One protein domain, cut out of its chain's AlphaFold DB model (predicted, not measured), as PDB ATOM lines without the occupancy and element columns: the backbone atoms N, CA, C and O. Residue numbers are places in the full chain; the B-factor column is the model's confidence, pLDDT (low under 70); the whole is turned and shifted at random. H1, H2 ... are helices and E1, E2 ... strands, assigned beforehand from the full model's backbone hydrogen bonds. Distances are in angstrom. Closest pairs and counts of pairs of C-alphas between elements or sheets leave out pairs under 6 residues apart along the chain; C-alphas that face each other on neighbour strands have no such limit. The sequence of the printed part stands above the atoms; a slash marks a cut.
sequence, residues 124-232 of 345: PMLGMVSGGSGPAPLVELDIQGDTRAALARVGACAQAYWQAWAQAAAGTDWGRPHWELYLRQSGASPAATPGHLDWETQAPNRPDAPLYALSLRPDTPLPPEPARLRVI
ATOM      1  N   PRO A 124      -9.033  16.575  14.391       84.12
ATOM      2  CA  PRO A 124     -10.061  15.570  14.174       84.12
ATOM      3  C   PRO A 124      -9.583  14.194  14.650       84.12
ATOM      4  O   PRO A 124      -8.513  13.711  14.278       84.12
ATOM      5  N   MET A 125     -10.408  13.553  15.472       91.31
ATOM      6  CA  MET A 125     -10.210  12.168  15.873       91.31
ATOM      7  C   MET A 125     -10.573  11.236  14.714       91.31
ATOM      8  O   MET A 125     -11.615  11.396  14.082       91.31
ATOM      9  N   LEU A 126      -9.717  10.252  14.445       90.31
ATOM     10  CA  LEU A 126      -9.912   9.266  13.379       90.31
ATOM     11  C   LEU A 126     -10.572   7.972  13.868       90.31
ATOM     12  O   LEU A 126     -11.037   7.175  13.061       90.31
ATOM     13  N   GLY A 127     -10.578   7.743  15.178       90.19
ATOM     14  CA  GLY A 127     -11.147   6.559  15.811       90.19
ATOM     15  C   GLY A 127     -10.476   6.276  17.149       90.19
ATOM     16  O   GLY A 127      -9.607   7.033  17.589       90.19
ATOM     17  N   MET A 128     -10.871   5.175  17.786       88.00
ATOM     18  CA  MET A 128     -10.200   4.651  18.976       88.00
ATOM     19  C   MET A 128      -9.307   3.473  18.621       88.00
ATOM     20  O   MET A 128      -9.658   2.630  17.796       88.00
ATOM     21  N   VAL A 129      -8.178   3.375  19.310       85.06
ATOM     22  CA  VAL A 129      -7.318   2.193  19.308       85.06
ATOM     23  C   VAL A 129      -7.198   1.637  20.722       85.06
ATOM     24  O   VAL A 129      -7.394   2.349  21.706       85.06
ATOM     25  N   SER A 130      -6.893   0.348  20.839       76.44
ATOM     26  CA  SER A 130      -6.545  -0.250  22.129       76.44
ATOM     27  C   SER A 130      -5.117   0.153  22.490       76.44
ATOM     28  O   SER A 130      -4.175  -0.328  21.863       76.44
ATOM     29  N   GLY A 131      -4.968   1.041  23.470       67.12
ATOM     30  CA  GLY A 131      -3.682   1.451  24.018       67.12
ATOM     31  C   GLY A 131      -3.219   0.594  25.193       67.12
ATOM     32  O   GLY A 131      -3.904  -0.342  25.616       67.12
ATOM     33  N   GLY A 132      -2.043   0.919  25.736       64.69
ATOM     34  CA  GLY A 132      -1.449   0.179  26.855       64.69
ATOM     35  C   GLY A 132      -2.252   0.304  28.151       64.69
ATOM     36  O   GLY A 132      -2.280  -0.627  28.953       64.69
ATOM     37  N   SER A 133      -2.938   1.434  28.339       66.38
ATOM     38  CA  SER A 133      -3.720   1.748  29.545       66.38
ATOM     39  C   SER A 133      -5.242   1.688  29.356       66.38
ATOM     40  O   SER A 133      -5.997   1.907  30.303       66.38
ATOM     41  N   GLY A 134      -5.715   1.383  28.147       73.56
ATOM     42  CA  GLY A 134      -7.132   1.436  27.798       73.56
ATOM     43  C   GLY A 134      -7.357   1.985  26.391       73.56
ATOM     44  O   GLY A 134      -6.421   2.062  25.601       73.56
ATOM     45  N   PRO A 135      -8.602   2.330  26.033       81.44
ATOM     46  CA  PRO A 135      -8.881   2.897  24.725       81.44
ATOM     47  C   PRO A 135      -8.273   4.299  24.610       81.44
ATOM     48  O   PRO A 135      -8.373   5.102  25.536       81.44
ATOM     49  N   ALA A 136      -7.673   4.586  23.462       88.69
ATOM     50  CA  ALA A 136      -6.926   5.806  23.213       88.69
ATOM     51  C   ALA A 136      -7.341   6.422  21.867       88.69
ATOM     52  O   ALA A 136      -7.444   5.685  20.878       88.69
ATOM     53  N   PRO A 137      -7.597   7.741  21.789       91.38
ATOM     54  CA  PRO A 137      -7.897   8.388  20.521       91.38
ATOM     55  C   PRO A 137      -6.704   8.319  19.568       91.38
ATOM     56  O   PRO A 137      -5.554   8.541  19.955       91.38
ATOM     57  N   LEU A 138      -7.000   8.049  18.301       91.75
ATOM     58  CA  LEU A 138      -6.070   8.201  17.194       91.75
ATOM     59  C   LEU A 138      -6.327   9.537  16.503       91.75
ATOM     60  O   LEU A 138      -7.448   9.812  16.068       91.75
ATOM     61  N   VAL A 139      -5.274  10.326  16.337       91.88
ATOM     62  CA  VAL A 139      -5.281  11.553  15.538       91.88
ATOM     63  C   VAL A 139      -4.158  11.506  14.516       91.88
ATOM     64  O   VAL A 139      -3.135  10.844  14.710       91.88
ATOM     65  N   GLU A 140      -4.343  12.231  13.424       88.31
ATOM     66  CA  GLU A 140      -3.277  12.493  12.466       88.31
ATOM     67  C   GLU A 140      -2.735  13.901  12.680       88.31
ATOM     68  O   GLU A 140      -3.484  14.866  12.850       88.31
ATOM     69  N   LEU A 141      -1.412  13.999  12.727       87.25
ATOM     70  CA  LEU A 141      -0.693  15.222  13.024       87.25
ATOM     71  C   LEU A 141       0.597  15.241  12.205       87.25
ATOM     72  O   LEU A 141       1.342  14.261  12.181       87.25
ATOM     73  N   ASP A 142       0.877  16.350  11.528       83.69
ATOM     74  CA  ASP A 142       2.186  16.535  10.908       83.69
ATOM     75  C   ASP A 142       3.224  16.820  11.996       83.69
ATOM     76  O   ASP A 142       3.299  17.918  12.543       83.69
ATOM     77  N   ILE A 143       3.983  15.786  12.335       81.62
ATOM     78  CA  ILE A 143       5.048  15.820  13.338       81.62
ATOM     79  C   ILE A 143       6.445  15.849  12.708       81.62
ATOM     80  O   ILE A 143       7.413  15.966  13.456       81.62
ATOM     81  N   GLN A 144       6.570  15.750  11.375       76.00
ATOM     82  CA  GLN A 144       7.871  15.792  10.690       76.00
ATOM     83  C   GLN A 144       8.354  17.217  10.423       76.00
ATOM     84  O   GLN A 144       9.560  17.442  10.471       76.00
ATOM     85  N   GLY A 145       7.447  18.157  10.140       77.81
ATOM     86  CA  GLY A 145       7.815  19.548   9.862       77.81
ATOM     87  C   GLY A 145       8.332  20.285  11.102       77.81
ATOM     88  O   GLY A 145       9.510  20.612  11.197       77.81
ATOM     89  N   ASP A 146       7.439  20.534  12.063       84.94
ATOM     90  CA  ASP A 146       7.763  21.155  13.351       84.94
ATOM     91  C   ASP A 146       7.084  20.373  14.479       84.94
ATOM     92  O   ASP A 146       5.929  20.614  14.847       84.94
ATOM     93  N   THR A 147       7.816  19.405  15.039       87.56
ATOM     94  CA  THR A 147       7.305  18.546  16.111       87.56
ATOM     95  C   THR A 147       6.876  19.355  17.338       87.56
ATOM     96  O   THR A 147       5.907  18.984  17.999       87.56
ATOM     97  N   ARG A 148       7.544  20.472  17.657       88.81
ATOM     98  CA  ARG A 148       7.193  21.284  18.833       88.81
ATOM     99  C   ARG A 148       5.888  22.035  18.607       88.81
ATOM    100  O   ARG A 148       5.020  21.997  19.477       88.81
ATOM    101  N   ALA A 149       5.709  22.660  17.445       88.19
ATOM    102  CA  ALA A 149       4.450  23.323  17.102       88.19
ATOM    103  C   ALA A 149       3.281  22.329  17.030       88.19
ATOM    104  O   ALA A 149       2.186  22.606  17.530       88.19
ATOM    105  N   ALA A 150       3.518  21.139  16.474       88.88
ATOM    106  CA  ALA A 150       2.542  20.058  16.440       88.88
ATOM    107  C   ALA A 150       2.104  19.648  17.859       88.88
ATOM    108  O   ALA A 150       0.908  19.592  18.159       88.88
ATOM    109  N   LEU A 151       3.064  19.431  18.761       91.81
ATOM    110  CA  LEU A 151       2.792  19.077  20.154       91.81
ATOM    111  C   LEU A 151       2.177  20.224  20.961       91.81
ATOM    112  O   LEU A 151       1.395  19.965  21.877       91.81
ATOM    113  N   ALA A 152       2.421  21.482  20.592       91.69
ATOM    114  CA  ALA A 152       1.745  22.618  21.209       91.69
ATOM    115  C   ALA A 152       0.223  22.574  21.024       91.69
ATOM    116  O   ALA A 152      -0.521  22.826  21.975       91.69
ATOM    117  N   ARG A 153      -0.248  22.151  19.844       90.38
ATOM    118  CA  ARG A 153      -1.682  21.930  19.589       90.38
ATOM    119  C   ARG A 153      -2.243  20.833  20.490       90.38
ATOM    120  O   ARG A 153      -3.300  21.020  21.083       90.38
ATOM    121  N   VAL A 154      -1.507  19.732  20.655       93.25
ATOM    122  CA  VAL A 154      -1.886  18.639  21.568       93.25
ATOM    123  C   VAL A 154      -1.979  19.128  23.015       93.25
ATOM    124  O   VAL A 154      -2.910  18.753  23.723       93.25
ATOM    125  N   GLY A 155      -1.060  19.996  23.447       92.94
ATOM    126  CA  GLY A 155      -1.088  20.582  24.786       92.94
ATOM    127  C   GLY A 155      -2.377  21.357  25.073       92.94
ATOM    128  O   GLY A 155      -2.997  21.147  26.114       92.94
ATOM    129  N   ALA A 156      -2.842  22.175  24.127       90.06
ATOM    130  CA  ALA A 156      -4.120  22.881  24.260       90.06
ATOM    131  C   ALA A 156      -5.312  21.909  24.371       90.06
ATOM    132  O   ALA A 156      -6.185  22.084  25.224       90.06
ATOM    133  N   CYS A 157      -5.324  20.839  23.568       94.31
ATOM    134  CA  CYS A 157      -6.357  19.803  23.645       94.31
ATOM    135  C   CYS A 157      -6.330  19.051  24.984       94.31
ATOM    136  O   CYS A 157      -7.384  18.724  25.522       94.31
ATOM    137  N   ALA A 158      -5.141  18.795  25.540       94.25
ATOM    138  CA  ALA A 158      -4.991  18.113  26.823       94.25
ATOM    139  C   ALA A 158      -5.617  18.922  27.962       94.25
ATOM    140  O   ALA A 158      -6.317  18.365  28.804       94.25
ATOM    141  N   GLN A 159      -5.429  20.244  27.957       91.44
ATOM    142  CA  GLN A 159      -6.051  21.123  28.944       91.44
ATOM    143  C   GLN A 159      -7.585  21.075  28.860       91.44
ATOM    144  O   GLN A 159      -8.245  20.926  29.890       91.44
ATOM    145  N   ALA A 160      -8.147  21.133  27.648       91.38
ATOM    146  CA  ALA A 160      -9.589  20.995  27.430       91.38
ATOM    147  C   ALA A 160     -10.109  19.614  27.868       91.38
ATOM    148  O   ALA A 160     -11.154  19.517  28.510       91.38
ATOM    149  N   TYR A 161      -9.351  18.550  27.583       93.88
ATOM    150  CA  TYR A 161      -9.676  17.193  28.009       93.88
ATOM    151  C   TYR A 161      -9.753  17.090  29.536       93.88
ATOM    152  O   TYR A 161     -10.732  16.562  30.051       93.88
ATOM    153  N   TRP A 162      -8.782  17.627  30.284       92.12
ATOM    154  CA  TRP A 162      -8.813  17.555  31.752       92.12
ATOM    155  C   TRP A 162      -9.988  18.320  32.359       92.12
ATOM    156  O   TRP A 162     -10.583  17.848  33.328       92.12
ATOM    157  N   GLN A 163     -10.345  19.473  31.788       89.00
ATOM    158  CA  GLN A 163     -11.506  20.247  32.232       89.00
ATOM    159  C   GLN A 163     -12.809  19.470  32.019       89.00
ATOM    160  O   GLN A 163     -13.620  19.365  32.938       89.00
ATOM    161  N   ALA A 164     -12.989  18.884  30.834       89.50
ATOM    162  CA  ALA A 164     -14.160  18.071  30.525       89.50
ATOM    163  C   ALA A 164     -14.186  16.764  31.343       89.50
ATOM    164  O   ALA A 164     -15.239  16.372  31.845       89.50
ATOM    165  N   TRP A 165     -13.029  16.135  31.572       90.44
ATOM    166  CA  TRP A 165     -12.917  14.946  32.415       90.44
ATOM    167  C   TRP A 165     -13.331  15.223  33.857       90.44
ATOM    168  O   TRP A 165     -14.070  14.439  34.443       90.44
ATOM    169  N   ALA A 166     -12.878  16.338  34.439       88.06
ATOM    170  CA  ALA A 166     -13.223  16.701  35.812       88.06
ATOM    171  C   ALA A 166     -14.742  16.832  36.014       88.06
ATOM    172  O   ALA A 166     -15.247  16.506  37.084       88.06
ATOM    173  N   GLN A 167     -15.467  17.267  34.978       86.25
ATOM    174  CA  GLN A 167     -16.929  17.323  34.984       86.25
ATOM    175  C   GLN A 167     -17.547  15.928  34.826       86.25
ATOM    176  O   GLN A 167     -18.429  15.564  35.598       86.25
ATOM    177  N   ALA A 168     -17.066  15.134  33.866       85.94
ATOM    178  CA  ALA A 168     -17.596  13.797  33.586       85.94
ATOM    179  C   ALA A 168     -17.364  12.796  34.731       85.94
ATOM    180  O   ALA A 168     -18.203  11.937  34.980       85.94
ATOM    181  N   ALA A 169     -16.238  12.913  35.434       85.12
ATOM    182  CA  ALA A 169     -15.854  12.032  36.533       85.12
ATOM    183  C   ALA A 169     -16.327  12.533  37.911       85.12
ATOM    184  O   ALA A 169     -15.982  11.928  38.930       85.12
ATOM    185  N   ALA A 170     -17.085  13.634  37.981       82.94
ATOM    186  CA  ALA A 170     -17.545  14.199  39.246       82.94
ATOM    187  C   ALA A 170     -18.365  13.171  40.049       82.94
ATOM    188  O   ALA A 170     -19.365  12.641  39.571       82.94
ATOM    189  N   GLY A 171     -17.933  12.885  41.282       79.25
ATOM    190  CA  GLY A 171     -18.579  11.890  42.150       79.25
ATOM    191  C   GLY A 171     -18.215  10.429  41.853       79.25
ATOM    192  O   GLY A 171     -18.814   9.534  42.442       79.25
ATOM    193  N   THR A 172     -17.234  10.177  40.980       84.12
ATOM    194  CA  THR A 172     -16.718   8.832  40.670       84.12
ATOM    195  C   THR A 172     -15.296   8.642  41.210       84.12
ATOM    196  O   THR A 172     -14.542   9.607  41.332       84.12
ATOM    197  N   ASP A 173     -14.906   7.398  41.505       81.31
ATOM    198  CA  ASP A 173     -13.544   7.041  41.947       81.31
ATOM    199  C   ASP A 173     -12.714   6.417  40.810       81.31
ATOM    200  O   ASP A 173     -12.062   5.385  40.949       81.31
ATOM    201  N   TRP A 174     -12.764   7.018  39.620       81.19
ATOM    202  CA  TRP A 174     -12.019   6.524  38.452       81.19
ATOM    203  C   TRP A 174     -10.509   6.803  38.510       81.19
ATOM    204  O   TRP A 174      -9.775   6.475  37.578       81.19
ATOM    205  N   GLY A 175     -10.027   7.396  39.602       74.56
ATOM    206  CA  GLY A 175      -8.639   7.799  39.762       74.56
ATOM    207  C   GLY A 175      -8.267   9.040  38.945       74.56
ATOM    208  O   GLY A 175      -9.106   9.769  38.413       74.56
ATOM    209  N   ARG A 176      -6.961   9.324  38.883       73.81
ATOM    210  CA  ARG A 176      -6.442  10.480  38.138       73.81
ATOM    211  C   ARG A 176      -6.520  10.210  36.639       73.81
ATOM    212  O   ARG A 176      -6.094   9.135  36.213       73.81
ATOM    213  N   PRO A 177      -6.966  11.181  35.831       75.50
ATOM    214  CA  PRO A 177      -7.103  10.947  34.411       75.50
ATOM    215  C   PRO A 177      -5.727  10.776  33.767       75.50
ATOM    216  O   PRO A 177      -4.787  11.527  34.028       75.50
ATOM    217  N   HIS A 178      -5.621   9.745  32.941       83.94
ATOM    218  CA  HIS A 178      -4.492   9.493  32.063       83.94
ATOM    219  C   HIS A 178      -5.017   9.545  30.634       83.94
ATOM    220  O   HIS A 178      -6.023   8.908  30.322       83.94
ATOM    221  N   TRP A 179      -4.360  10.325  29.783       87.81
ATOM    222  CA  TRP A 179      -4.757  10.506  28.395       87.81
ATOM    223  C   TRP A 179      -3.624  10.010  27.515       87.81
ATOM    224  O   TRP A 179      -2.593  10.664  27.358       87.81
ATOM    225  N   GLU A 180      -3.805   8.795  27.011       89.19
ATOM    226  CA  GLU A 180      -2.942   8.196  26.004       89.19
ATOM    227  C   GLU A 180      -3.457   8.641  24.634       89.19
ATOM    228  O   GLU A 180      -4.617   8.405  24.304       89.19
ATOM    229  N   LEU A 181      -2.617   9.311  23.852       90.12
ATOM    230  CA  LEU A 181      -2.948   9.797  22.516       90.12
ATOM    231  C   LEU A 181      -2.052   9.106  21.496       90.12
ATOM    232  O   LEU A 181      -0.829   9.080  21.646       90.12
ATOM    233  N   TYR A 182      -2.666   8.573  20.444       89.44
ATOM    234  CA  TYR A 182      -1.953   7.963  19.334       89.44
ATOM    235  C   TYR A 182      -1.839   8.985  18.212       89.44
ATOM    236  O   TYR A 182      -2.839   9.464  17.679       89.44
ATOM    237  N   LEU A 183      -0.602   9.329  17.877       88.81
ATOM    238  CA  LEU A 183      -0.245  10.297  16.856       88.81
ATOM    239  C   LEU A 183       0.246   9.544  15.631       88.81
ATOM    240  O   LEU A 183       1.299   8.901  15.652       88.81
ATOM    241  N   ARG A 184      -0.517   9.635  14.552       85.62
ATOM    242  CA  ARG A 184      -0.050   9.226  13.236       85.62
ATOM    243  C   ARG A 184       0.560  10.423  12.537       85.62
ATOM    244  O   ARG A 184      -0.023  11.503  12.544       85.62
ATOM    245  N   GLN A 185       1.703  10.210  11.906       81.88
ATOM    246  CA  GLN A 185       2.285  11.226  11.050       81.88
ATOM    247  C   GLN A 185       1.376  11.500   9.843       81.88
ATOM    248  O   GLN A 185       0.979  10.557   9.157       81.88
ATOM    249  N   SER A 186       1.094  12.777   9.564       72.50
ATOM    250  CA  SER A 186       0.374  13.166   8.347       72.50
ATOM    251  C   SER A 186       1.148  12.752   7.096       72.50
ATOM    252  O   SER A 186       2.320  13.100   6.934       72.50
ATOM    253  N   GLY A 187       0.496  12.000   6.209       69.50
ATOM    254  CA  GLY A 187       1.035  11.672   4.886       69.50
ATOM    255  C   GLY A 187       0.724  12.747   3.838       69.50
ATOM    256  O   GLY A 187       0.044  13.731   4.119       69.50
ATOM    257  N   ALA A 188       1.146  12.509   2.589       66.56
ATOM    258  CA  ALA A 188       0.777  13.348   1.436       66.56
ATOM    259  C   ALA A 188      -0.744  13.387   1.175       66.56
ATOM    260  O   ALA A 188      -1.258  14.310   0.548       66.56
ATOM    261  N   SER A 189      -1.468  12.376   1.660       72.19
ATOM    262  CA  SER A 189      -2.928  12.323   1.658       72.19
ATOM    263  C   SER A 189      -3.401  12.050   3.086       72.19
ATOM    264  O   SER A 189      -3.320  10.891   3.523       72.19
ATOM    265  N   PRO A 190      -3.844  13.094   3.812       75.44
ATOM    266  CA  PRO A 190      -4.427  12.946   5.138       75.44
ATOM    267  C   PRO A 190      -5.620  11.991   5.110       75.44
ATOM    268  O   PRO A 190      -6.367  11.925   4.128       75.44
ATOM    269  N   ALA A 191      -5.806  11.241   6.185       78.69
ATOM    270  CA  ALA A 191      -6.968  10.401   6.378       78.69
ATOM    271  C   ALA A 191      -8.238  11.257   6.443       78.69
ATOM    272  O   ALA A 191      -8.308  12.276   7.135       78.69
ATOM    273  N   ALA A 192      -9.278  10.808   5.741       81.00
ATOM    274  CA  ALA A 192     -10.588  11.424   5.854       81.00
ATOM    275  C   ALA A 192     -11.104  11.266   7.290       81.00
ATOM    276  O   ALA A 192     -11.119  10.162   7.840       81.00
ATOM    277  N   THR A 193     -11.540  12.373   7.891       81.38
ATOM    278  CA  THR A 193     -12.225  12.325   9.183       81.38
ATOM    279  C   THR A 193     -13.546  11.571   9.013       81.38
ATOM    280  O   THR A 193     -14.301  11.898   8.091       81.38
ATOM    281  N   PRO A 194     -13.854  10.581   9.867       84.69
ATOM    282  CA  PRO A 194     -15.135   9.893   9.810       84.69
ATOM    283  C   PRO A 194     -16.302  10.874   9.977       84.69
ATOM    284  O   PRO A 194     -16.278  11.734  10.856       84.69
ATOM    285  N   GLY A 195     -17.346  10.727   9.154       80.19
ATOM    286  CA  GLY A 195     -18.567  11.535   9.288       80.19
ATOM    287  C   GLY A 195     -19.335  11.250  10.587       80.19
ATOM    288  O   GLY A 195     -20.027  12.125  11.100       80.19
ATOM    289  N   HIS A 196     -19.172  10.043  11.134       84.44
ATOM    290  CA  HIS A 196     -19.681   9.614  12.433       84.44
ATOM    291  C   HIS A 196     -18.559   8.915  13.208       84.44
ATOM    292  O   HIS A 196     -17.813   8.134  12.619       84.44
ATOM    293  N   LEU A 197     -18.437   9.218  14.502       87.50
ATOM    294  CA  LEU A 197     -17.461   8.617  15.413       87.50
ATOM    295  C   LEU A 197     -18.199   7.905  16.545       87.50
ATOM    296  O   LEU A 197     -18.904   8.540  17.327       87.50
ATOM    297  N   ASP A 198     -17.962   6.605  16.658       86.31
ATOM    298  CA  ASP A 198     -18.409   5.722  17.735       86.31
ATOM    299  C   ASP A 198     -17.342   4.643  18.023       86.31
ATOM    300  O   ASP A 198     -16.249   4.651  17.453       86.31
ATOM    301  N   TRP A 199     -17.651   3.688  18.903       79.12
ATOM    302  CA  TRP A 199     -16.758   2.562  19.217       79.12
ATOM    303  C   TRP A 199     -16.519   1.573  18.080       79.12
ATOM    304  O   TRP A 199     -15.567   0.796  18.148       79.12
ATOM    305  N   GLU A 200     -17.393   1.546  17.079       80.88
ATOM    306  CA  GLU A 200     -17.260   0.674  15.910       80.88
ATOM    307  C   GLU A 200     -16.408   1.325  14.828       80.88
ATOM    308  O   GLU A 200     -15.915   0.637  13.931       80.88
ATOM    309  N   THR A 201     -16.217   2.641  14.924       86.44
ATOM    310  CA  THR A 201     -15.442   3.424  13.979       86.44
ATOM    311  C   THR A 201     -13.994   2.969  14.012       86.44
ATOM    312  O   THR A 201     -13.213   3.296  14.911       86.44
ATOM    313  N   GLN A 202     -13.641   2.175  13.005       80.94
ATOM    314  CA  GLN A 202     -12.297   1.655  12.858       80.94
ATOM    315  C   GLN A 202     -11.366   2.780  12.430       80.94
ATOM    316  O   GLN A 202     -11.583   3.442  11.414       80.94
ATOM    317  N   ALA A 203     -10.294   2.950  13.198       81.75
ATOM    318  CA  ALA A 203      -9.170   3.766  12.788       81.75
ATOM    319  C   ALA A 203      -8.704   3.348  11.377       81.75
ATOM    320  O   ALA A 203      -8.516   2.150  11.137       81.75
ATOM    321  N   PRO A 204      -8.458   4.296  10.454       80.38
ATOM    322  CA  PRO A 204      -7.953   3.979   9.126       80.38
ATOM    323  C   PRO A 204      -6.692   3.118   9.221       80.38
ATOM    324  O   PRO A 204      -5.761   3.460   9.962       80.38
ATOM    325  N   ASN A 205      -6.639   2.017   8.473       76.50
ATOM    326  CA  ASN A 205      -5.445   1.184   8.426       76.50
ATOM    327  C   ASN A 205      -4.374   1.857   7.553       76.50
ATOM    328  O   ASN A 205      -4.611   2.130   6.378       76.50
ATOM    329  N   ARG A 206      -3.206   2.135   8.136       73.88
ATOM    330  CA  ARG A 206      -2.030   2.716   7.467       73.88
ATOM    331  C   ARG A 206      -0.783   1.987   7.964       73.88
ATOM    332  O   ARG A 206      -0.108   2.485   8.866       73.88
ATOM    333  N   PRO A 207      -0.525   0.765   7.467       72.19
ATOM    334  CA  PRO A 207       0.617  -0.032   7.910       72.19
ATOM    335  C   PRO A 207       1.964   0.591   7.514       72.19
ATOM    336  O   PRO A 207       2.991   0.211   8.068       72.19
ATOM    337  N   ASP A 208       1.941   1.538   6.575       71.44
ATOM    338  CA  ASP A 208       3.062   2.250   5.966       71.44
ATOM    339  C   ASP A 208       3.552   3.470   6.763       71.44
ATOM    340  O   ASP A 208       4.614   4.002   6.454       71.44
ATOM    341  N   ALA A 209       2.814   3.914   7.785       73.94
ATOM    342  CA  ALA A 209       3.156   5.103   8.562       73.94
ATOM    343  C   ALA A 209       3.583   4.757  10.000       73.94
ATOM    344  O   ALA A 209       2.996   3.862  10.627       73.94
ATOM    345  N   PRO A 210       4.553   5.492  10.578       79.31
ATOM    346  CA  PRO A 210       4.861   5.365  11.991       79.31
ATOM    347  C   PRO A 210       3.669   5.815  12.840       79.31
ATOM    348  O   PRO A 210       2.946   6.765  12.522       79.31
ATOM    349  N   LEU A 211       3.491   5.115  13.956       85.88
ATOM    350  CA  LEU A 211       2.502   5.430  14.969       85.88
ATOM    351  C   LEU A 211       3.231   5.707  16.275       85.88
ATOM    352  O   LEU A 211       3.998   4.868  16.755       85.88
ATOM    353  N   TYR A 212       2.983   6.882  16.836       88.81
ATOM    354  CA  TYR A 212       3.580   7.309  18.088       88.81
ATOM    355  C   TYR A 212       2.522   7.333  19.182       88.81
ATOM    356  O   TYR A 212       1.380   7.701  18.924       88.81
ATOM    357  N   ALA A 213       2.898   6.979  20.402       89.88
ATOM    358  CA  ALA A 213       2.088   7.246  21.579       89.88
ATOM    359  C   ALA A 213       2.665   8.404  22.377       89.88
ATOM    360  O   ALA A 213       3.884   8.584  22.481       89.88
ATOM    361  N   LEU A 214       1.747   9.155  22.968       91.06
ATOM    362  CA  LEU A 214       2.013  10.202  23.924       91.06
ATOM    363  C   LEU A 214       1.093  10.002  25.127       91.06
ATOM    364  O   LEU A 214      -0.125  10.107  25.015       91.06
ATOM    365  N   SER A 215       1.691   9.733  26.281       90.31
ATOM    366  CA  SER A 215       0.979   9.617  27.552       90.31
ATOM    367  C   SER A 215       1.020  10.944  28.292       90.31
ATOM    368  O   SER A 215       2.105  11.444  28.607       90.31
ATOM    369  N   LEU A 216      -0.147  11.510  28.591       91.19
ATOM    370  CA  LEU A 216      -0.305  12.774  29.302       91.19
ATOM    371  C   LEU A 216      -1.051  12.554  30.619       91.19
ATOM    372  O   LEU A 216      -1.968  11.741  30.723       91.19
ATOM    373  N   ARG A 217      -0.645  13.311  31.635       90.44
ATOM    374  CA  ARG A 217      -1.286  13.391  32.953       90.44
ATOM    375  C   ARG A 217      -1.540  14.868  33.287       90.44
ATOM    376  O   ARG A 217      -0.860  15.712  32.709       90.44
ATOM    377  N   PRO A 218      -2.446  15.211  34.218       89.56
ATOM    378  CA  PRO A 218      -2.705  16.604  34.594       89.56
ATOM    379  C   PRO A 218      -1.474  17.399  35.049       89.56
ATOM    380  O   PRO A 218      -1.427  18.607  34.872       89.56
ATOM    381  N   ASP A 219      -0.479  16.723  35.622       88.75
ATOM    382  CA  ASP A 219       0.797  17.277  36.088       88.75
ATOM    383  C   ASP A 219       1.890  17.296  35.008       88.75
ATOM    384  O   ASP A 219       3.008  17.744  35.252       88.75
ATOM    385  N   THR A 220       1.592  16.813  33.801       88.62
ATOM    386  CA  THR A 220       2.513  16.906  32.668       88.62
ATOM    387  C   THR A 220       2.680  18.366  32.246       88.62
ATOM    388  O   THR A 220       1.672  19.005  31.946       88.62
ATOM    389  N   PRO A 221       3.922  18.886  32.146       90.81
ATOM    390  CA  PRO A 221       4.166  20.193  31.553       90.81
ATOM    391  C   PRO A 221       3.588  20.273  30.137       90.81
ATOM    392  O   PRO A 221       3.762  19.348  29.337       90.81
ATOM    393  N   LEU A 222       2.890  21.373  29.850       91.06
ATOM    394  CA  LEU A 222       2.301  21.659  28.547       91.06
ATOM    395  C   LEU A 222       2.983  22.901  27.943       91.06
ATOM    396  O   LEU A 222       3.158  23.888  28.660       91.06
ATOM    397  N   PRO A 223       3.337  22.885  26.647       92.62
ATOM    398  CA  PRO A 223       3.153  21.779  25.708       92.62
ATOM    399  C   PRO A 223       4.091  20.592  26.001       92.62
ATOM    400  O   PRO A 223       5.160  20.785  26.576       92.62
ATOM    401  N   PRO A 224       3.700  19.354  25.649       91.00
ATOM    402  CA  PRO A 224       4.543  18.195  25.888       91.00
ATOM    403  C   PRO A 224       5.809  18.257  25.029       91.00
ATOM    404  O   PRO A 224       5.752  18.536  23.832       91.00
ATOM    405  N   GLU A 225       6.947  17.937  25.636       88.69
ATOM    406  CA  GLU A 225       8.222  17.852  24.926       88.69
ATOM    407  C   GLU A 225       8.214  16.702  23.899       88.69
ATOM    408  O   GLU A 225       7.729  15.610  24.225       88.69
ATOM    409  N   PRO A 226       8.837  16.862  22.708       87.31
ATOM    410  CA  PRO A 226       8.997  15.774  21.733       87.31
ATOM    411  C   PRO A 226       9.653  14.529  22.322       87.31
ATOM    412  O   PRO A 226       9.406  13.402  21.890       87.31
ATOM    413  N   ALA A 227      10.436  14.720  23.384       83.69
ATOM    414  CA  ALA A 227      11.040  13.642  24.127       83.69
ATOM    415  C   ALA A 227      10.017  12.634  24.697       83.69
ATOM    416  O   ALA A 227      10.329  11.465  24.919       83.69
ATOM    417  N   ARG A 228       8.762  13.012  24.901       86.75
ATOM    418  CA  ARG A 228       7.748  12.104  25.455       86.75
ATOM    419  C   ARG A 228       7.143  11.142  24.436       86.75
ATOM    420  O   ARG A 228       6.440  10.219  24.836       86.75
ATOM    421  N   LEU A 229       7.438  11.313  23.149       89.06
ATOM    422  CA  LEU A 229       6.964  10.415  22.101       89.06
ATOM    423  C   LEU A 229       7.591   9.021  22.232       89.06
ATOM    424  O   LEU A 229       8.777   8.876  22.545       89.06
ATOM    425  N   ARG A 230       6.795   7.983  21.979       87.38
ATOM    426  CA  ARG A 230       7.231   6.579  21.918       87.38
ATOM    427  C   ARG A 230       6.729   5.944  20.633       87.38
ATOM    428  O   ARG A 230       5.608   6.229  20.230       87.38
ATOM    429  N   VAL A 231       7.531   5.091  19.997       85.88
ATOM    430  CA  VAL A 231       7.092   4.344  18.805       85.88
ATOM    431  C   VAL A 231       6.279   3.128  19.249       85.88
ATOM    432  O   VAL A 231       6.700   2.401  20.148       85.88
ATOM    433  N   ILE A 232       5.114   2.905  18.640       80.94
ATOM    434  CA  ILE A 232       4.187   1.844  19.052       80.94
ATOM    435  C   ILE A 232       4.492   0.504  18.365       80.94
ATOM    436  O   ILE A 232       4.598   0.469  17.139       80.94
TER     437      ILE A 232
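AT A GLANCE: This is residues 124 to 232 of the 345 residues of an uncharacterized protein of Comamonadaceae bacterium NML00-0135 (UniProt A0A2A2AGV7). A single strongly twisted sheet of four strands has one long helix, H1, laid slantwise over one face, while a long loop, residues 186 to 210, joins E3 to E4, and a last stretch with no named element, residues 217 to 232, folds back to the edge strand E4. The turn after H1 sticks out at residues 170 to 175. The printed part has 109 residues, with one named helix and four named strands in the order E1, E2, H1, E3, E4; the sheet's order is E1, E2, E3, E4, and it is mixed. The class is mixed, helices and strands, with 48 residues, under half, in named elements. The whole is compact, with a radius of gyration of the C-alphas of 14.1 A and spans of 44 by 32 by 23 A.

HOW THE PARTS SIT: In the sheet, E2, residues 135 to 141, and E3, residues 179 to 185, are inner strands and parallel neighbours at 35 degrees, with N 139 and O 182 within hydrogen-bond range at 2.9 A. E1, residues 125 to 130, is an edge strand and forms a hairpin with E2, antiparallel at 139 degrees; N 126 and O 138 are 2.8 A apart. E4, residues 211 to 216, is the other edge strand and forms a hairpin with E3, antiparallel at 152 degrees, with N 183 and O 212 at 2.8 A. E1 and E4 are apart. Residues 212 to 213 of E4 also pair, antiparallel, with residues 230 to 231. From edge to edge the strands' lines turn by 85 degrees. H1, residues 147 to 168, is on the sheet at a height of 8.8 A, over E3, and on the local plane its line stands at 31 degrees to that of E3, only just slantwise to the strands. The closest C-alphas of H1 and E3 are those of Ala 158 and Trp 179, 7.8 A apart. E2, H1 and E3 form a strand-helix-strand unit, two parallel neighbour strands with a helix between, and its crossover is right-handed. The two layers are the sheet and H1 on one face. In H1 every O i to N i+4 pair is within hydrogen-bond range.

IN THESE COORDINATES: E2 measures 18.9 A from first to last C-alpha, E3 18.7 A, E4 16.3 A and E1 14.4 A. H1 measures 30.8 A. E1 begins at C-alpha 125, (-10.210, 12.168, 15.873); H1 begins at C-alpha 147, (7.305, 18.546, 16.111); E4 ends at C-alpha 216, (-0.305, 12.774, 29.302).

THE WHOLE: The C-alphas farthest apart are those of Gly 171 and Ala 188, 45.1 A. The printed part has no cut. The link E3 to E4, 25 residues, is long. The mean pLDDT of the printed part is 84.5; residues 131 to 133 and 187 to 188 are under 70.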